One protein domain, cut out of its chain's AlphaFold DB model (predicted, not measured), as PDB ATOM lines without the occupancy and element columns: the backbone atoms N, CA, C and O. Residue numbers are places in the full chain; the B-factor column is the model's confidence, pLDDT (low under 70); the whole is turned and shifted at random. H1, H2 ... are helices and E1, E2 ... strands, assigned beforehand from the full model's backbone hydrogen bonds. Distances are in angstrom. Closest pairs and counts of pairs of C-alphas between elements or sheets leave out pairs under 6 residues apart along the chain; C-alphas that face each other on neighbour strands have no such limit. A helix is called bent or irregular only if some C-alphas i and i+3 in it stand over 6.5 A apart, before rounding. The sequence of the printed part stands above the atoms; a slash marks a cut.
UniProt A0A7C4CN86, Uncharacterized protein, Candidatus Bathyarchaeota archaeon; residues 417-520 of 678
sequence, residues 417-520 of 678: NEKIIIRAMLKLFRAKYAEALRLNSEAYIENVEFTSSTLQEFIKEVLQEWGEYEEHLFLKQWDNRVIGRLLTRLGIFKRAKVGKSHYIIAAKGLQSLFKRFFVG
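AT A GLANCE: This is residues 417 to 520 of the 678 residues of an uncharacterized protein of Candidatus Bathyarchaeota archaeon (UniProt A0A7C4CN86). A small antiparallel sheet of three staggered strands, E1, E3 and E2, sits at one side of a cluster of helices built on the long helix H1. H2 crosses H1 on one side and H5 runs back beside its first half on the other, while H4 crosses near its first residues and H3 sits out past H2. The printed part has 104 residues with five named helices and three named strands, in the order H1 E1 H2 H3 H4 E2 E3 H5; the class is mostly helix. The whole is compact, with a radius of gyration of the C-alphas of 13.9 A and spans of 41 by 33 by 29 A.

HOW THE PARTS SIT: The inner strand E3, residues 500 to 506, is antiparallel to the edge strand E1, residues 447 to 451, at 153 degrees; N 450 and O 503 are within hydrogen-bond range at 2.9 A. E3 forms a hairpin with the other edge strand E2, residues 495 to 497, at 127 degrees, with N 495 and O 502 at 2.8 A. The pairing is staggered: E3 pairs with E2 over residues 500 to 502 and with E1 over 502 to 506. H1, residues 417 to 439, is the hub and only grazes the sheet, with residues 425 to 433. With residues 420 to 428 alone it touches H2, residues 452 to 465, about perpendicular at 76 degrees; the closest C-alphas, of Ala 424 and Phe 458, are 4.8 A apart. With residues 418 to 426 alone it touches H5, residues 507 to 518, opposite ways at a shallow tilt of 34 degrees, only just short of steep; the closest C-alphas, of Lys 419 and Phe 517, are 6.5 A apart. With residues 417 to 421 alone it touches H4, residues 480 to 489, about perpendicular at 80 degrees; the closest C-alphas, of Glu 418 and Leu 486, are 6.7 A apart. H3, residues 471 to 477, is close to but not clearly touching H2, the closest C-alphas, of Lys 460 and Phe 474, being 7.8 A apart; H3 is apart from H1. Every O i to N i+4 pair is within hydrogen-bond range in H4 and H5; in H1 18 of 19 are, in H2 9 of 10, and in H3 1 of 3, beside 2 of 4 O i to N i+3 pairs.

IN THESE COORDINATES: E3 is 19.9 A long, E1 13.5 A and E2 6.3 A. H1 runs 33.6 A from C-alpha 417 at (25.614, 38.093, -33.201) to C-alpha 439 at (-2.856, 55.847, -32.270). H2 is 19.9 A long, H5 15.8 A, H4 14.3 A and H3 10.4 A. H3 is irregular, with C-alphas 472 and 475 7.3 A apart. H5 ends with C-alpha 518 at (27.792, 48.567, -27.243).

THE WHOLE: The two C-alphas farthest apart, of Glu 442 and His 472, are 41.8 A apart. The printed part has no cut. The link from H1 to E1 is short, with 7 residues; the other links are tight, and no link is long. The mean pLDDT of the printed part is 85.1, and residues 518 to 520 are under 70.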
ATOM      1  N   ASN A 417      26.973  38.629 -33.100       86.69
ATOM      2  CA  ASN A 417      25.614  38.093 -33.201       86.69
ATOM      3  C   ASN A 417      24.675  38.672 -32.132       86.69
ATOM      4  O   ASN A 417      23.538  39.035 -32.435       86.69
ATOM      5  N   GLU A 418      25.143  38.803 -30.889       88.31
ATOM      6  CA  GLU A 418      24.400  39.458 -29.813       88.31
ATOM      7  C   GLU A 418      24.114  40.921 -30.140       88.31
ATOM      8  O   GLU A 418      22.994  41.380 -29.932       88.31
ATOM      9  N   LYS A 419      25.091  41.649 -30.689       85.25
ATOM     10  CA  LYS A 419      24.910  43.038 -31.119       85.25
ATOM     11  C   LYS A 419      23.851  43.156 -32.205       85.25
ATOM     12  O   LYS A 419      22.965  44.001 -32.088       85.25
ATOM     13  N   ILE A 420      23.893  42.290 -33.217       89.56
ATOM     14  CA  ILE A 420      22.881  42.258 -34.280       89.56
ATOM     15  C   ILE A 420      21.489  42.027 -33.679       89.56
ATOM     16  O   ILE A 420      20.569  42.788 -33.970       89.56
ATOM     17  N   ILE A 421      21.336  41.059 -32.770       93.56
ATOM     18  CA  ILE A 421      20.053  40.797 -32.096       93.56
ATOM     19  C   ILE A 421      19.594  41.966 -31.230       93.56
ATOM     20  O   ILE A 421      18.421  42.327 -31.270       93.56
ATOM     21  N   ILE A 422      20.488  42.588 -30.463       89.44
ATOM     22  CA  ILE A 422      20.154  43.753 -29.636       89.44
ATOM     23  C   ILE A 422      19.708  44.922 -30.522       89.44
ATOM     24  O   ILE A 422      18.724  45.589 -30.202       89.44
ATOM     25  N   ARG A 423      20.369  45.147 -31.663       88.75
ATOM     26  CA  ARG A 423      19.990  46.205 -32.607       88.75
ATOM     27  C   ARG A 423      18.685  45.892 -33.341       88.75
ATOM     28  O   ARG A 423      17.869  46.792 -33.519       88.75
ATOM     29  N   ALA A 424      18.437  44.628 -33.673       93.81
ATOM     30  CA  ALA A 424      17.157  44.177 -34.209       93.81
ATOM     31  C   ALA A 424      16.020  44.364 -33.189       93.81
ATOM     32  O   ALA A 424      14.957  44.869 -33.541       93.81
ATOM     33  N   MET A 425      16.252  44.057 -31.904       92.44
ATOM     34  CA  MET A 425      15.287  44.327 -30.828       92.44
ATOM     35  C   MET A 425      15.028  45.828 -30.653       92.44
ATOM     36  O   MET A 425      13.885  46.214 -30.425       92.44
ATOM     37  N   LEU A 426      16.051  46.680 -30.800       89.62
ATOM     38  CA  LEU A 426      15.896  48.141 -30.780       89.62
ATOM     39  C   LEU A 426      15.007  48.629 -31.931       89.62
ATOM     40  O   LEU A 426      14.102  49.430 -31.708       89.62
ATOM     41  N   LYS A 427      15.232  48.132 -33.151       89.38
ATOM     42  CA  LYS A 427      14.395  48.450 -34.316       89.38
ATOM     43  C   LYS A 427      12.956  47.979 -34.138       89.38
ATOM     44  O   LYS A 427      12.040  48.760 -34.369       89.38
ATOM     45  N   LEU A 428      12.763  46.757 -33.647       91.31
ATOM     46  CA  LEU A 428      11.447  46.230 -33.292       91.31
ATOM     47  C   LEU A 428      10.742  47.134 -32.268       91.31
ATOM     48  O   LEU A 428       9.568  47.457 -32.439       91.31
ATOM     49  N   PHE A 429      11.460  47.570 -31.228       86.94
ATOM     50  CA  PHE A 429      10.953  48.525 -30.242       86.94
ATOM     51  C   PHE A 429      10.504  49.825 -30.913       86.94
ATOM     52  O   PHE A 429       9.365  50.239 -30.722       86.94
ATOM     53  N   ARG A 430      11.352  50.434 -31.751       83.81
ATOM     54  CA  ARG A 430      11.025  51.669 -32.483       83.81
ATOM     55  C   ARG A 430       9.807  51.506 -33.391       83.81
ATOM     56  O   ARG A 430       8.946  52.379 -33.393       83.81
ATOM     57  N   ALA A 431       9.706  50.396 -34.122       85.56
ATOM     58  CA  ALA A 431       8.560  50.112 -34.984       85.56
ATOM     59  C   ALA A 431       7.258  50.029 -34.171       85.56
ATOM     60  O   ALA A 431       6.267  50.667 -34.521       85.56
ATOM     61  N   LYS A 432       7.284  49.323 -33.034       84.31
ATOM     62  CA  LYS A 432       6.134  49.219 -32.124       84.31
ATOM     63  C   LYS A 432       5.759  50.561 -31.500       84.31
ATOM     64  O   LYS A 432       4.579  50.888 -31.433       84.31
ATOM     65  N   TYR A 433       6.747  51.352 -31.087       78.81
ATOM     66  CA  TYR A 433       6.526  52.703 -30.571       78.81
ATOM     67  C   TYR A 433       5.908  53.617 -31.631       78.81
ATOM     68  O   TYR A 433       4.930  54.298 -31.343       78.81
ATOM     69  N   ALA A 434       6.411  53.591 -32.867       79.50
ATOM     70  CA  ALA A 434       5.855  54.374 -33.967       79.50
ATOM     71  C   ALA A 434       4.402  53.976 -34.290       79.50
ATOM     72  O   ALA A 434       3.568  54.848 -34.527       79.50
ATOM     73  N   GLU A 435       4.077  52.678 -34.267       83.75
ATOM     74  CA  GLU A 435       2.695  52.192 -34.395       83.75
ATOM     75  C   GLU A 435       1.797  52.729 -33.270       83.75
ATOM     76  O   GLU A 435       0.695  53.203 -33.539       83.75
ATOM     77  N   ALA A 436       2.267  52.691 -32.022       77.69
ATOM     78  CA  ALA A 436       1.489  53.143 -30.874       77.69
ATOM     79  C   ALA A 436       1.302  54.670 -30.848       77.69
ATOM     80  O   ALA A 436       0.199  55.136 -30.572       77.69
ATOM     81  N   LEU A 437       2.331  55.441 -31.217       75.62
ATOM     82  CA  LEU A 437       2.280  56.906 -31.290       75.62
ATOM     83  C   LEU A 437       1.315  57.425 -32.363       75.62
ATOM     84  O   LEU A 437       0.716  58.483 -32.190       75.62
ATOM     85  N   ARG A 438       1.113  56.668 -33.452       80.81
ATOM     86  CA  ARG A 438       0.086  56.983 -34.463       80.81
ATOM     87  C   ARG A 438      -1.335  56.894 -33.911       80.81
ATOM     88  O   ARG A 438      -2.226  57.546 -34.443       80.81
ATOM     89  N   LEU A 439      -1.549  56.063 -32.891       83.25
ATOM     90  CA  LEU A 439      -2.856  55.847 -32.270       83.25
ATOM     91  C   LEU A 439      -3.055  56.728 -31.032       83.25
ATOM     92  O   LEU A 439      -4.170  57.167 -30.767       83.25
ATOM     93  N   ASN A 440      -1.986  56.978 -30.275       80.50
ATOM     94  CA  ASN A 440      -1.988  57.806 -29.077       80.50
ATOM     95  C   ASN A 440      -0.644  58.541 -28.954       80.50
ATOM     96  O   ASN A 440       0.386  57.904 -28.745       80.50
ATOM     97  N   SER A 441      -0.662  59.874 -29.009       71.44
ATOM     98  CA  SER A 441       0.537  60.722 -28.920       71.44
ATOM     99  C   SER A 441       1.306  60.598 -27.599       71.44
ATOM    100  O   SER A 441       2.458  61.010 -27.534       71.44
ATOM    101  N   GLU A 442       0.698  60.018 -26.562       73.31
ATOM    102  CA  GLU A 442       1.315  59.763 -25.251       73.31
ATOM    103  C   GLU A 442       1.623  58.270 -25.018       73.31
ATOM    104  O   GLU A 442       1.841  57.832 -23.887       73.31
ATOM    105  N   ALA A 443       1.611  57.441 -26.069       70.81
ATOM    106  CA  ALA A 443       1.844  56.009 -25.930       70.81
ATOM    107  C   ALA A 443       3.252  55.684 -25.399       70.81
ATOM    108  O   ALA A 443       4.267  56.037 -26.000       70.81
ATOM    109  N   TYR A 444       3.303  54.908 -24.314       75.62
ATOM    110  CA  TYR A 444       4.529  54.338 -23.761       75.62
ATOM    111  C   TYR A 444       4.459  52.809 -23.764       75.62
ATOM    112  O   TYR A 444       3.511  52.214 -23.247       75.62
ATOM    113  N   ILE A 445       5.476  52.159 -24.335       74.00
ATOM    114  CA  ILE A 445       5.581  50.698 -24.398       74.00
ATOM    115  C   ILE A 445       6.681  50.239 -23.448       74.00
ATOM    116  O   ILE A 445       7.875  50.294 -23.751       74.00
ATOM    117  N   GLU A 446       6.274  49.740 -22.287       76.12
ATOM    118  CA  GLU A 446       7.219  49.219 -21.303       76.12
ATOM    119  C   GLU A 446       7.868  47.907 -21.768       76.12
ATOM    120  O   GLU A 446       9.064  47.695 -21.563       76.12
ATOM    121  N   ASN A 447       7.085  47.039 -22.415       86.19
ATOM    122  CA  ASN A 447       7.480  45.691 -22.813       86.19
ATOM    123  C   ASN A 447       7.033  45.396 -24.244       86.19
ATOM    124  O   ASN A 447       5.889  45.674 -24.602       86.19
ATOM    125  N   VAL A 448       7.898  44.756 -25.030       88.62
ATOM    126  CA  VAL A 448       7.533  44.237 -26.355       88.62
ATOM    127  C   VAL A 448       7.509  42.716 -26.316       88.62
ATOM    128  O   VAL A 448       8.490  42.081 -25.924       88.62
ATOM    129  N   GLU A 449       6.381  42.144 -26.738       92.12
ATOM    130  CA  GLU A 449       6.218  40.711 -26.982       92.12
ATOM    131  C   GLU A 449       6.468  40.409 -28.466       92.12
ATOM    132  O   GLU A 449       5.922  41.080 -29.343       92.12
ATOM    133  N   PHE A 450       7.289  39.401 -28.763       93.81
ATOM    134  CA  PHE A 450       7.646  39.039 -30.136       93.81
ATOM    135  C   PHE A 450       7.960  37.550 -30.291       93.81
ATOM    136  O   PHE A 450       8.163  36.826 -29.316       93.81
ATOM    137  N   THR A 451       8.011  37.086 -31.540       94.44
ATOM    138  CA  THR A 451       8.452  35.729 -31.898       94.44
ATOM    139  C   THR A 451       9.825  35.775 -32.571       94.44
ATOM    140  O   THR A 451      10.224  36.825 -33.075       94.44
ATOM    141  N   SER A 452      10.541  34.642 -32.636       92.25
ATOM    142  CA  SER A 452      11.810  34.571 -33.382       92.25
ATOM    143  C   SER A 452      11.645  35.006 -34.843       92.25
ATOM    144  O   SER A 452      12.498  35.724 -35.344       92.25
ATOM    145  N   SER A 453      10.526  34.643 -35.486       92.56
ATOM    146  CA  SER A 453      10.211  35.040 -36.865       92.56
ATOM    147  C   SER A 453      10.072  36.552 -37.008       92.56
ATOM    148  O   SER A 453      10.648  37.134 -37.915       92.56
ATOM    149  N   THR A 454       9.369  37.201 -36.075       94.31
ATOM    150  CA  THR A 454       9.245  38.665 -36.068       94.31
ATOM    151  C   THR A 454      10.611  39.327 -35.913       94.31
ATOM    152  O   THR A 454      10.927  40.268 -36.627       94.31
ATOM    153  N   LEU A 455      11.455  38.828 -35.002       95.19
ATOM    154  CA  LEU A 455      12.793  39.388 -34.811       95.19
ATOM    155  C   LEU A 455      13.714  39.128 -36.018       95.19
ATOM    156  O   LEU A 455      14.556  39.967 -36.319       95.19
ATOM    157  N   GLN A 456      13.542  38.004 -36.721       95.38
ATOM    158  CA  GLN A 456      14.301  37.649 -37.924       95.38
ATOM    159  C   GLN A 456      14.161  38.713 -39.027       95.38
ATOM    160  O   GLN A 456      15.150  39.033 -39.682       95.38
ATOM    161  N   GLU A 457      12.979  39.312 -39.191       94.75
ATOM    162  CA  GLU A 457      12.754  40.411 -40.145       94.75
ATOM    163  C   GLU A 457      13.617  41.638 -39.809       94.75
ATOM    164  O   GLU A 457      14.320  42.163 -40.671       94.75
ATOM    165  N   PHE A 458      13.685  42.024 -38.533       94.88
ATOM    166  CA  PHE A 458      14.541  43.129 -38.091       94.88
ATOM    167  C   PHE A 458      16.036  42.788 -38.133       94.88
ATOM    168  O   PHE A 458      16.859  43.670 -38.356       94.88
ATOM    169  N   ILE A 459      16.414  41.519 -37.946       94.94
ATOM    170  CA  ILE A 459      17.802  41.066 -38.139       94.94
ATOM    171  C   ILE A 459      18.207  41.232 -39.606       94.94
ATOM    172  O   ILE A 459      19.310  41.706 -39.875       94.94
ATOM    173  N   LYS A 460      17.317  40.892 -40.549       94.75
ATOM    174  CA  LYS A 460      17.550  41.113 -41.981       94.75
ATOM    175  C   LYS A 460      17.825  42.587 -42.272       94.75
ATOM    176  O   LYS A 460      18.814  42.879 -42.937       94.75
ATOM    177  N   GLU A 461      17.013  43.497 -41.737       92.19
ATOM    178  CA  GLU A 461      17.246  44.940 -41.894       92.19
ATOM    179  C   GLU A 461      18.615  45.374 -41.353       92.19
ATOM    180  O   GLU A 461      19.332  46.108 -42.025       92.19
ATOM    181  N   VAL A 462      19.003  44.908 -40.159       89.44
ATOM    182  CA  VAL A 462      20.312  45.249 -39.571       89.44
ATOM    183  C   VAL A 462      21.458  44.768 -40.458       89.44
ATOM    184  O   VAL A 462      22.393  45.522 -40.704       89.44
ATOM    185  N   LEU A 463      21.387  43.536 -40.968       88.31
ATOM    186  CA  LEU A 463      22.414  43.000 -41.866       88.31
ATOM    187  C   LEU A 463      22.481  43.778 -43.184       88.31
ATOM    188  O   LEU A 463      23.572  43.998 -43.701       88.31
ATOM    189  N   GLN A 464      21.338  44.215 -43.722       89.94
ATOM    190  CA  GLN A 464      21.293  45.049 -44.927       89.94
ATOM    191  C   GLN A 464      21.942  46.415 -44.686       89.94
ATOM    192  O   GLN A 464      22.759  46.847 -45.495       89.94
ATOM    193  N   GLU A 465      21.637  47.064 -43.559       83.00
ATOM    194  CA  GLU A 465      22.268  48.328 -43.154       83.00
ATOM    195  C   GLU A 465      23.783  48.197 -42.985       83.00
ATOM    196  O   GLU A 465      24.523  49.136 -43.267       83.00
ATOM    197  N   TRP A 466      24.248  47.040 -42.515       80.88
ATOM    198  CA  TRP A 466      25.669  46.768 -42.313       80.88
ATOM    199  C   TRP A 466      26.373  46.288 -43.591       80.88
ATOM    200  O   TRP A 466      27.590  46.133 -43.583       80.88
ATOM    201  N   GLY A 467      25.640  46.073 -44.690       82.12
ATOM    202  CA  GLY A 467      26.188  45.534 -45.939       82.12
ATOM    203  C   GLY A 467      26.577  44.053 -45.857       82.12
ATOM    204  O   GLY A 467      27.329  43.569 -46.694       82.12
ATOM    205  N   GLU A 468      26.070  43.330 -44.858       82.12
ATOM    206  CA  GLU A 468      26.406  41.933 -44.543       82.12
ATOM    207  C   GLU A 468      25.263  40.959 -44.894       82.12
ATOM    208  O   GLU A 468      25.265  39.796 -44.485       82.12
ATOM    209  N   TYR A 469      24.231  41.433 -45.595       89.94
ATOM    210  CA  TYR A 469      23.095  40.602 -45.976       89.94
ATOM    211  C   TYR A 469      23.393  39.775 -47.228       89.94
ATOM    212  O   TYR A 469      23.473  40.303 -48.334       89.94
ATOM    213  N   GLU A 470      23.438  38.457 -47.053       87.38
ATOM    214  CA  GLU A 470      23.516  37.493 -48.147       87.38
ATOM    215  C   GLU A 470      22.252  36.629 -48.185       87.38
ATOM    216  O   GLU A 470      22.017  35.794 -47.305       87.38
ATOM    217  N   GLU A 471      21.429  36.810 -49.222       86.69
ATOM    218  CA  GLU A 471      20.105  36.179 -49.334       86.69
ATOM    219  C   GLU A 471      20.155  34.648 -49.197       86.69
ATOM    220  O   GLU A 471      19.362  34.057 -48.462       86.69
ATOM    221  N   HIS A 472      21.144  34.016 -49.831       85.25
ATOM    222  CA  HIS A 472      21.314  32.565 -49.859       85.25
ATOM    223  C   HIS A 472      21.853  31.969 -48.541       85.25
ATOM    224  O   HIS A 472      21.649  30.781 -48.282       85.25
ATOM    225  N   LEU A 473      22.503  32.767 -47.682       84.94
ATOM    226  CA  LEU A 473      23.020  32.319 -46.378       84.94
ATOM    227  C   LEU A 473      22.119  32.705 -45.206       84.94
ATOM    228  O   LEU A 473      22.191  32.070 -44.150       84.94
ATOM    229  N   PHE A 474      21.257  33.707 -45.376       89.75
ATOM    230  CA  PHE A 474      20.500  34.312 -44.285       89.75
ATOM    231  C   PHE A 474      19.688  33.296 -43.474       89.75
ATOM    232  O   PHE A 474      19.842  33.208 -42.256       89.75
ATOM    233  N   LEU A 475      18.877  32.466 -44.137       86.38
ATOM    234  CA  LEU A 475      18.041  31.471 -43.454       86.38
ATOM    235  C   LEU A 475      18.854  30.352 -42.791       86.38
ATOM    236  O   LEU A 475      18.366  29.726 -41.855       86.38
ATOM    237  N   LYS A 476      20.089  30.110 -43.246       84.94
ATOM    238  CA  LYS A 476      21.002  29.130 -42.647       84.94
ATOM    239  C   LYS A 476      21.691  29.691 -41.401       84.94
ATOM    240  O   LYS A 476      21.899  28.961 -40.437       84.94
ATOM    241  N   GLN A 477      22.054  30.972 -41.420       85.62
ATOM    242  CA  GLN A 477      22.765  31.633 -40.322       85.62
ATOM    243  C   GLN A 477      21.825  32.142 -39.222       85.62
ATOM    244  O   GLN A 477      22.190  32.127 -38.050       85.62
ATOM    245  N   TRP A 478      20.611  32.554 -39.586       91.56
ATOM    246  CA  TRP A 478      19.670  33.243 -38.703       91.56
ATOM    247  C   TRP A 478      18.328  32.526 -38.598       91.56
ATOM    248  O   TRP A 478      17.283  33.168 -38.573       91.56
ATOM    249  N   ASP A 479      18.321  31.194 -38.535       92.44
ATOM    250  CA  ASP A 479      17.080  30.449 -38.321       92.44
ATOM    251  C   ASP A 479      16.456  30.722 -36.932       92.44
ATOM    252  O   ASP A 479      17.102  31.186 -35.983       92.44
ATOM    253  N   ASN A 480      15.175  30.377 -36.777       91.31
ATOM    254  CA  ASN A 480      14.432  30.594 -35.531       91.31
ATOM    255  C   ASN A 480      15.053  29.914 -34.293       91.31
ATOM    256  O   ASN A 480      14.879  30.408 -33.173       91.31
ATOM    257  N   ARG A 481      15.758  28.786 -34.471       89.75
ATOM    258  CA  ARG A 481      16.451  28.050 -33.402       89.75
ATOM    259  C   ARG A 481      17.748  28.756 -33.009       89.75
ATOM    260  O   ARG A 481      18.047  28.830 -31.818       89.75
ATOM    261  N   VAL A 482      18.513  29.279 -33.967       90.12
ATOM    262  CA  VAL A 482      19.713  30.097 -33.720       90.12
ATOM    263  C   VAL A 482      19.330  31.358 -32.954       90.12
ATOM    264  O   VAL A 482      19.885  31.604 -31.883       90.12
ATOM    265  N   ILE A 483      18.312  32.083 -33.428       93.75
ATOM    266  CA  ILE A 483      17.791  33.282 -32.758       93.75
ATOM    267  C   ILE A 483      17.356  32.949 -31.325       93.75
ATOM    268  O   ILE A 483      17.759  33.628 -30.385       93.75
ATOM    269  N   GLY A 484      16.604  31.860 -31.126       92.44
ATOM    270  CA  GLY A 484      16.179  31.432 -29.789       92.44
ATOM    271  C   GLY A 484      17.345  31.105 -28.842       92.44
ATOM    272  O   GLY A 484      17.303  31.467 -27.663       92.44
ATOM    273  N   ARG A 485      18.415  30.466 -29.342       90.31
ATOM    274  CA  ARG A 485      19.638  30.199 -28.558       90.31
ATOM    275  C   ARG A 485      20.352  31.489 -28.158       90.31
ATOM    276  O   ARG A 485      20.778  31.609 -27.012       90.31
ATOM    277  N   LEU A 486      20.458  32.452 -29.072       91.69
ATOM    278  CA  LEU A 486      21.081  33.747 -28.796       91.69
ATOM    279  C   LEU A 486      20.256  34.581 -27.803       91.69
ATOM    280  O   LEU A 486      20.816  35.129 -26.860       91.69
ATOM    281  N   LEU A 487      18.926  34.600 -27.931       93.75
ATOM    282  CA  LEU A 487      18.037  35.230 -26.945       93.75
ATOM    283  C   LEU A 487      18.210  34.609 -25.553       93.75
ATOM    284  O   LEU A 487      18.340  35.330 -24.565       93.75
ATOM    285  N   THR A 488      18.320  33.280 -25.480       91.69
ATOM    286  CA  THR A 488      18.580  32.571 -24.217       91.69
ATOM    287  C   THR A 488      19.931  32.976 -23.612       91.69
ATOM    288  O   THR A 488      20.006  33.220 -22.410       91.69
ATOM    289  N   ARG A 489      20.989  33.128 -24.428       87.31
ATOM    290  CA  ARG A 489      22.305  33.643 -23.984       87.31
ATOM    291  C   ARG A 489      22.229  35.069 -23.430       87.31
ATOM    292  O   ARG A 489      22.979  35.401 -22.517       87.31
ATOM    293  N   LEU A 490      21.318  35.894 -23.947       90.69
ATOM    294  CA  LEU A 490      21.050  37.250 -23.453       90.69
ATOM    295  C   LEU A 490      20.151  37.282 -22.202       90.69
ATOM    296  O   LEU A 490      19.845  38.363 -21.705       90.69
ATOM    297  N   GLY A 491      19.727  36.123 -21.685       90.44
ATOM    298  CA  GLY A 491      18.814  36.023 -20.542       90.44
ATOM    299  C   GLY A 491      17.342  36.257 -20.897       90.44
ATOM    300  O   GLY A 491      16.526  36.487 -20.006       90.44
ATOM    301  N   ILE A 492      16.982  36.206 -22.183       92.44
ATOM    302  CA  ILE A 492      15.609  36.362 -22.671       92.44
ATOM    303  C   ILE A 492      15.038  34.972 -22.952       92.44
ATOM    304  O   ILE A 492      15.329  34.337 -23.967       92.44
ATOM    305  N   PHE A 493      14.218  34.480 -22.026       91.00
ATOM    306  CA  PHE A 493      13.712  33.111 -22.064       91.00
ATOM    307  C   PHE A 493      12.387  32.992 -22.821       91.00
ATOM    308  O   PHE A 493      11.503  33.846 -22.719       91.00
ATOM    309  N   LYS A 494      12.241  31.882 -23.554       91.12
ATOM    310  CA  LYS A 494      11.015  31.532 -24.280       91.12
ATOM    311  C   LYS A 494       9.832  31.333 -23.324       91.12
ATOM    312  O   LYS A 494       9.963  30.689 -22.285       91.12
ATOM    313  N   ARG A 495       8.653  31.805 -23.726       90.00
ATOM    314  CA  ARG A 495       7.353  31.536 -23.098       90.00
ATOM    315  C   ARG A 495       6.451  30.840 -24.113       90.00
ATOM    316  O   ARG A 495       6.354  31.275 -25.259       90.00
ATOM    317  N   ALA A 496       5.815  29.743 -23.712       81.50
ATOM    318  CA  ALA A 496       4.877  29.032 -24.573       81.50
ATOM    319  C   ALA A 496       3.516  29.738 -24.541       81.50
ATOM    320  O   ALA A 496       2.935  29.910 -23.471       81.50
ATOM    321  N   LYS A 497       3.010  30.144 -25.706       80.38
ATOM    322  CA  LYS A 497       1.692  30.773 -25.845       80.38
ATOM    323  C   LYS A 497       1.086  30.340 -27.176       80.38
ATOM    324  O   LYS A 497       1.710  30.507 -28.218       80.38
ATOM    325  N   VAL A 498      -0.096  29.717 -27.134       72.75
ATOM    326  CA  VAL A 498      -0.849  29.258 -28.325       72.75
ATOM    327  C   VAL A 498       0.025  28.441 -29.305       72.75
ATOM    328  O   VAL A 498       0.068  28.699 -30.504       72.75
ATOM    329  N   GLY A 499       0.813  27.489 -28.789       72.56
ATOM    330  CA  GLY A 499       1.673  26.615 -29.607       72.56
ATOM    331  C   GLY A 499       2.895  27.287 -30.257       72.56
ATOM    332  O   GLY A 499       3.667  26.609 -30.932       72.56
ATOM    333  N   LYS A 500       3.116  28.591 -30.038       77.31
ATOM    334  CA  LYS A 500       4.285  29.340 -30.520       77.31
ATOM    335  C   LYS A 500       5.185  29.762 -29.357       77.31
ATOM    336  O   LYS A 500       4.750  29.902 -28.213       77.31
ATOM    337  N   SER A 501       6.473  29.941 -29.657       85.69
ATOM    338  CA  SER A 501       7.449  30.481 -28.703       85.69
ATOM    339  C   SER A 501       7.452  32.003 -28.777       85.69
ATOM    340  O   SER A 501       7.766  32.569 -29.823       85.69
ATOM    341  N   HIS A 502       7.114  32.640 -27.661       92.06
ATOM    342  CA  HIS A 502       7.102  34.087 -27.494       92.06
ATOM    343  C   HIS A 502       8.221  34.531 -26.554       92.06
ATOM    344  O   HIS A 502       8.611  33.805 -25.638       92.06
ATOM    345  N   TYR A 503       8.717  35.739 -26.769       93.94
ATOM    346  CA  TYR A 503       9.734  36.391 -25.957       93.94
ATOM    347  C   TYR A 503       9.216  37.756 -25.532       93.94
ATOM    348  O   TYR A 503       8.425  38.371 -26.245       93.94
ATOM    349  N   ILE A 504       9.651  38.213 -24.360       91.94
ATOM    350  CA  ILE A 504       9.297  39.525 -23.824       91.94
ATOM    351  C   ILE A 504      10.585  40.202 -23.378       91.94
ATOM    352  O   ILE A 504      11.359  39.607 -22.629       91.94
ATOM    353  N   ILE A 505      10.800  41.437 -23.825       89.56
ATOM    354  CA  ILE A 505      11.895  42.284 -23.349       89.56
ATOM    355  C   ILE A 505      11.349  43.654 -22.953       89.56
ATOM    356  O   ILE A 505      10.577  44.265 -23.692       89.56
ATOM    357  N   ALA A 506      11.730  44.104 -21.758       86.69
ATOM    358  CA  ALA A 506      11.400  45.427 -21.242       86.69
ATOM    359  C   ALA A 506      12.351  46.482 -21.821       86.69
ATOM    360  O   ALA A 506      13.533  46.188 -22.017       86.69
ATOM    361  N   ALA A 507      11.896  47.728 -21.981       77.75
ATOM    362  CA  ALA A 507      12.736  48.842 -22.435       77.75
ATOM    363  C   ALA A 507      14.001  49.005 -21.566       77.75
ATOM    364  O   ALA A 507      15.113  49.085 -22.084       77.75
ATOM    365  N   LYS A 508      13.851  48.935 -20.232       78.00
ATOM    366  CA  LYS A 508      14.975  48.953 -19.271       78.00
ATOM    367  C   LYS A 508      15.926  47.763 -19.446       78.00
ATOM    368  O   LYS A 508      17.140  47.909 -19.327       78.00
ATOM    369  N   GLY A 509      15.379  46.582 -19.740       76.81
ATOM    370  CA  GLY A 509      16.168  45.379 -20.012       76.81
ATOM    371  C   GLY A 509      16.999  45.530 -21.284       76.81
ATOM    372  O   GLY A 509      18.198  45.257 -21.275       76.81
ATOM    373  N   LEU A 510      16.393  46.054 -22.352       83.75
ATOM    374  CA  LEU A 510      17.083  46.349 -23.605       83.75
ATOM    375  C   LEU A 510      18.152  47.439 -23.430       83.75
ATOM    376  O   LEU A 510      19.246  47.295 -23.966       83.75
ATOM    377  N   GLN A 511      17.884  48.475 -22.629       77.06
ATOM    378  CA  GLN A 511      18.872  49.501 -22.278       77.06
ATOM    379  C   GLN A 511      20.095  48.900 -21.577       77.06
ATOM    380  O   GLN A 511      21.230  49.230 -21.918       77.06
ATOM    381  N   SER A 512      19.876  48.001 -20.614       76.56
ATOM    382  CA  SER A 512      20.955  47.298 -19.910       76.56
ATOM    383  C   SER A 512      21.800  46.454 -20.869       76.56
ATOM    384  O   SER A 512      23.031  46.538 -20.855       76.56
ATOM    385  N   LEU A 513      21.155  45.710 -21.777       80.69
ATOM    386  CA  LEU A 513      21.847  44.956 -22.824       80.69
ATOM    387  C   LEU A 513      22.640  45.878 -23.759       80.69
ATOM    388  O   LEU A 513      23.801  45.606 -24.047       80.69
ATOM    389  N   PHE A 514      22.062  46.999 -24.190       77.12
ATOM    390  CA  PHE A 514      22.754  47.950 -25.055       77.12
ATOM    391  C   PHE A 514      24.002  48.532 -24.375       77.12
ATOM    392  O   PHE A 514      25.089  48.491 -24.950       77.12
ATOM    393  N   LYS A 515      23.890  48.973 -23.114       70.38
ATOM    394  CA  LYS A 515      25.038  49.454 -22.323       70.38
ATOM    395  C   LYS A 515      26.127  48.389 -22.199       70.38
ATOM    396  O   LYS A 515      27.301  48.686 -22.403       70.38
ATOM    397  N   ARG A 516      25.736  47.141 -21.925       72.50
ATOM    398  CA  ARG A 516      26.660  46.015 -21.750       72.50
ATOM    399  C   ARG A 516      27.428  45.654 -23.026       72.50
ATOM    400  O   ARG A 516      28.603  45.323 -22.929       72.50
ATOM    401  N   PHE A 517      26.779  45.681 -24.190       72.69
ATOM    402  CA  PHE A 517      27.356  45.159 -25.437       72.69
ATOM    403  C   PHE A 517      27.873  46.234 -26.408       72.69
ATOM    404  O   PHE A 517      28.701  45.909 -27.255       72.69
ATOM    405  N   PHE A 518      27.419  47.490 -26.308       65.62
ATOM    406  CA  PHE A 518      27.792  48.567 -27.243       65.62
ATOM    407  C   PHE A 518      28.580  49.709 -26.611       65.62
ATOM    408  O   PHE A 518      29.336  50.370 -27.315       65.62
ATOM    409  N   VAL A 519      28.415  49.956 -25.311       55.81
ATOM    410  CA  VAL A 519      28.982  51.147 -24.649       55.81
ATOM    411  C   VAL A 519      30.234  50.811 -23.837       55.81
ATOM    412  O   VAL A 519      30.760  51.697 -23.182       55.81
ATOM    413  N   GLY A 520      30.706  49.555 -23.883       48.50
ATOM    414  CA  GLY A 520      31.964  49.069 -23.298       48.50
ATOM    415  C   GLY A 520      32.505  49.935 -22.165       48.50
ATOM    416  O   GLY A 520      33.492  50.608 -22.390       48.50
TER     417      GLY A 520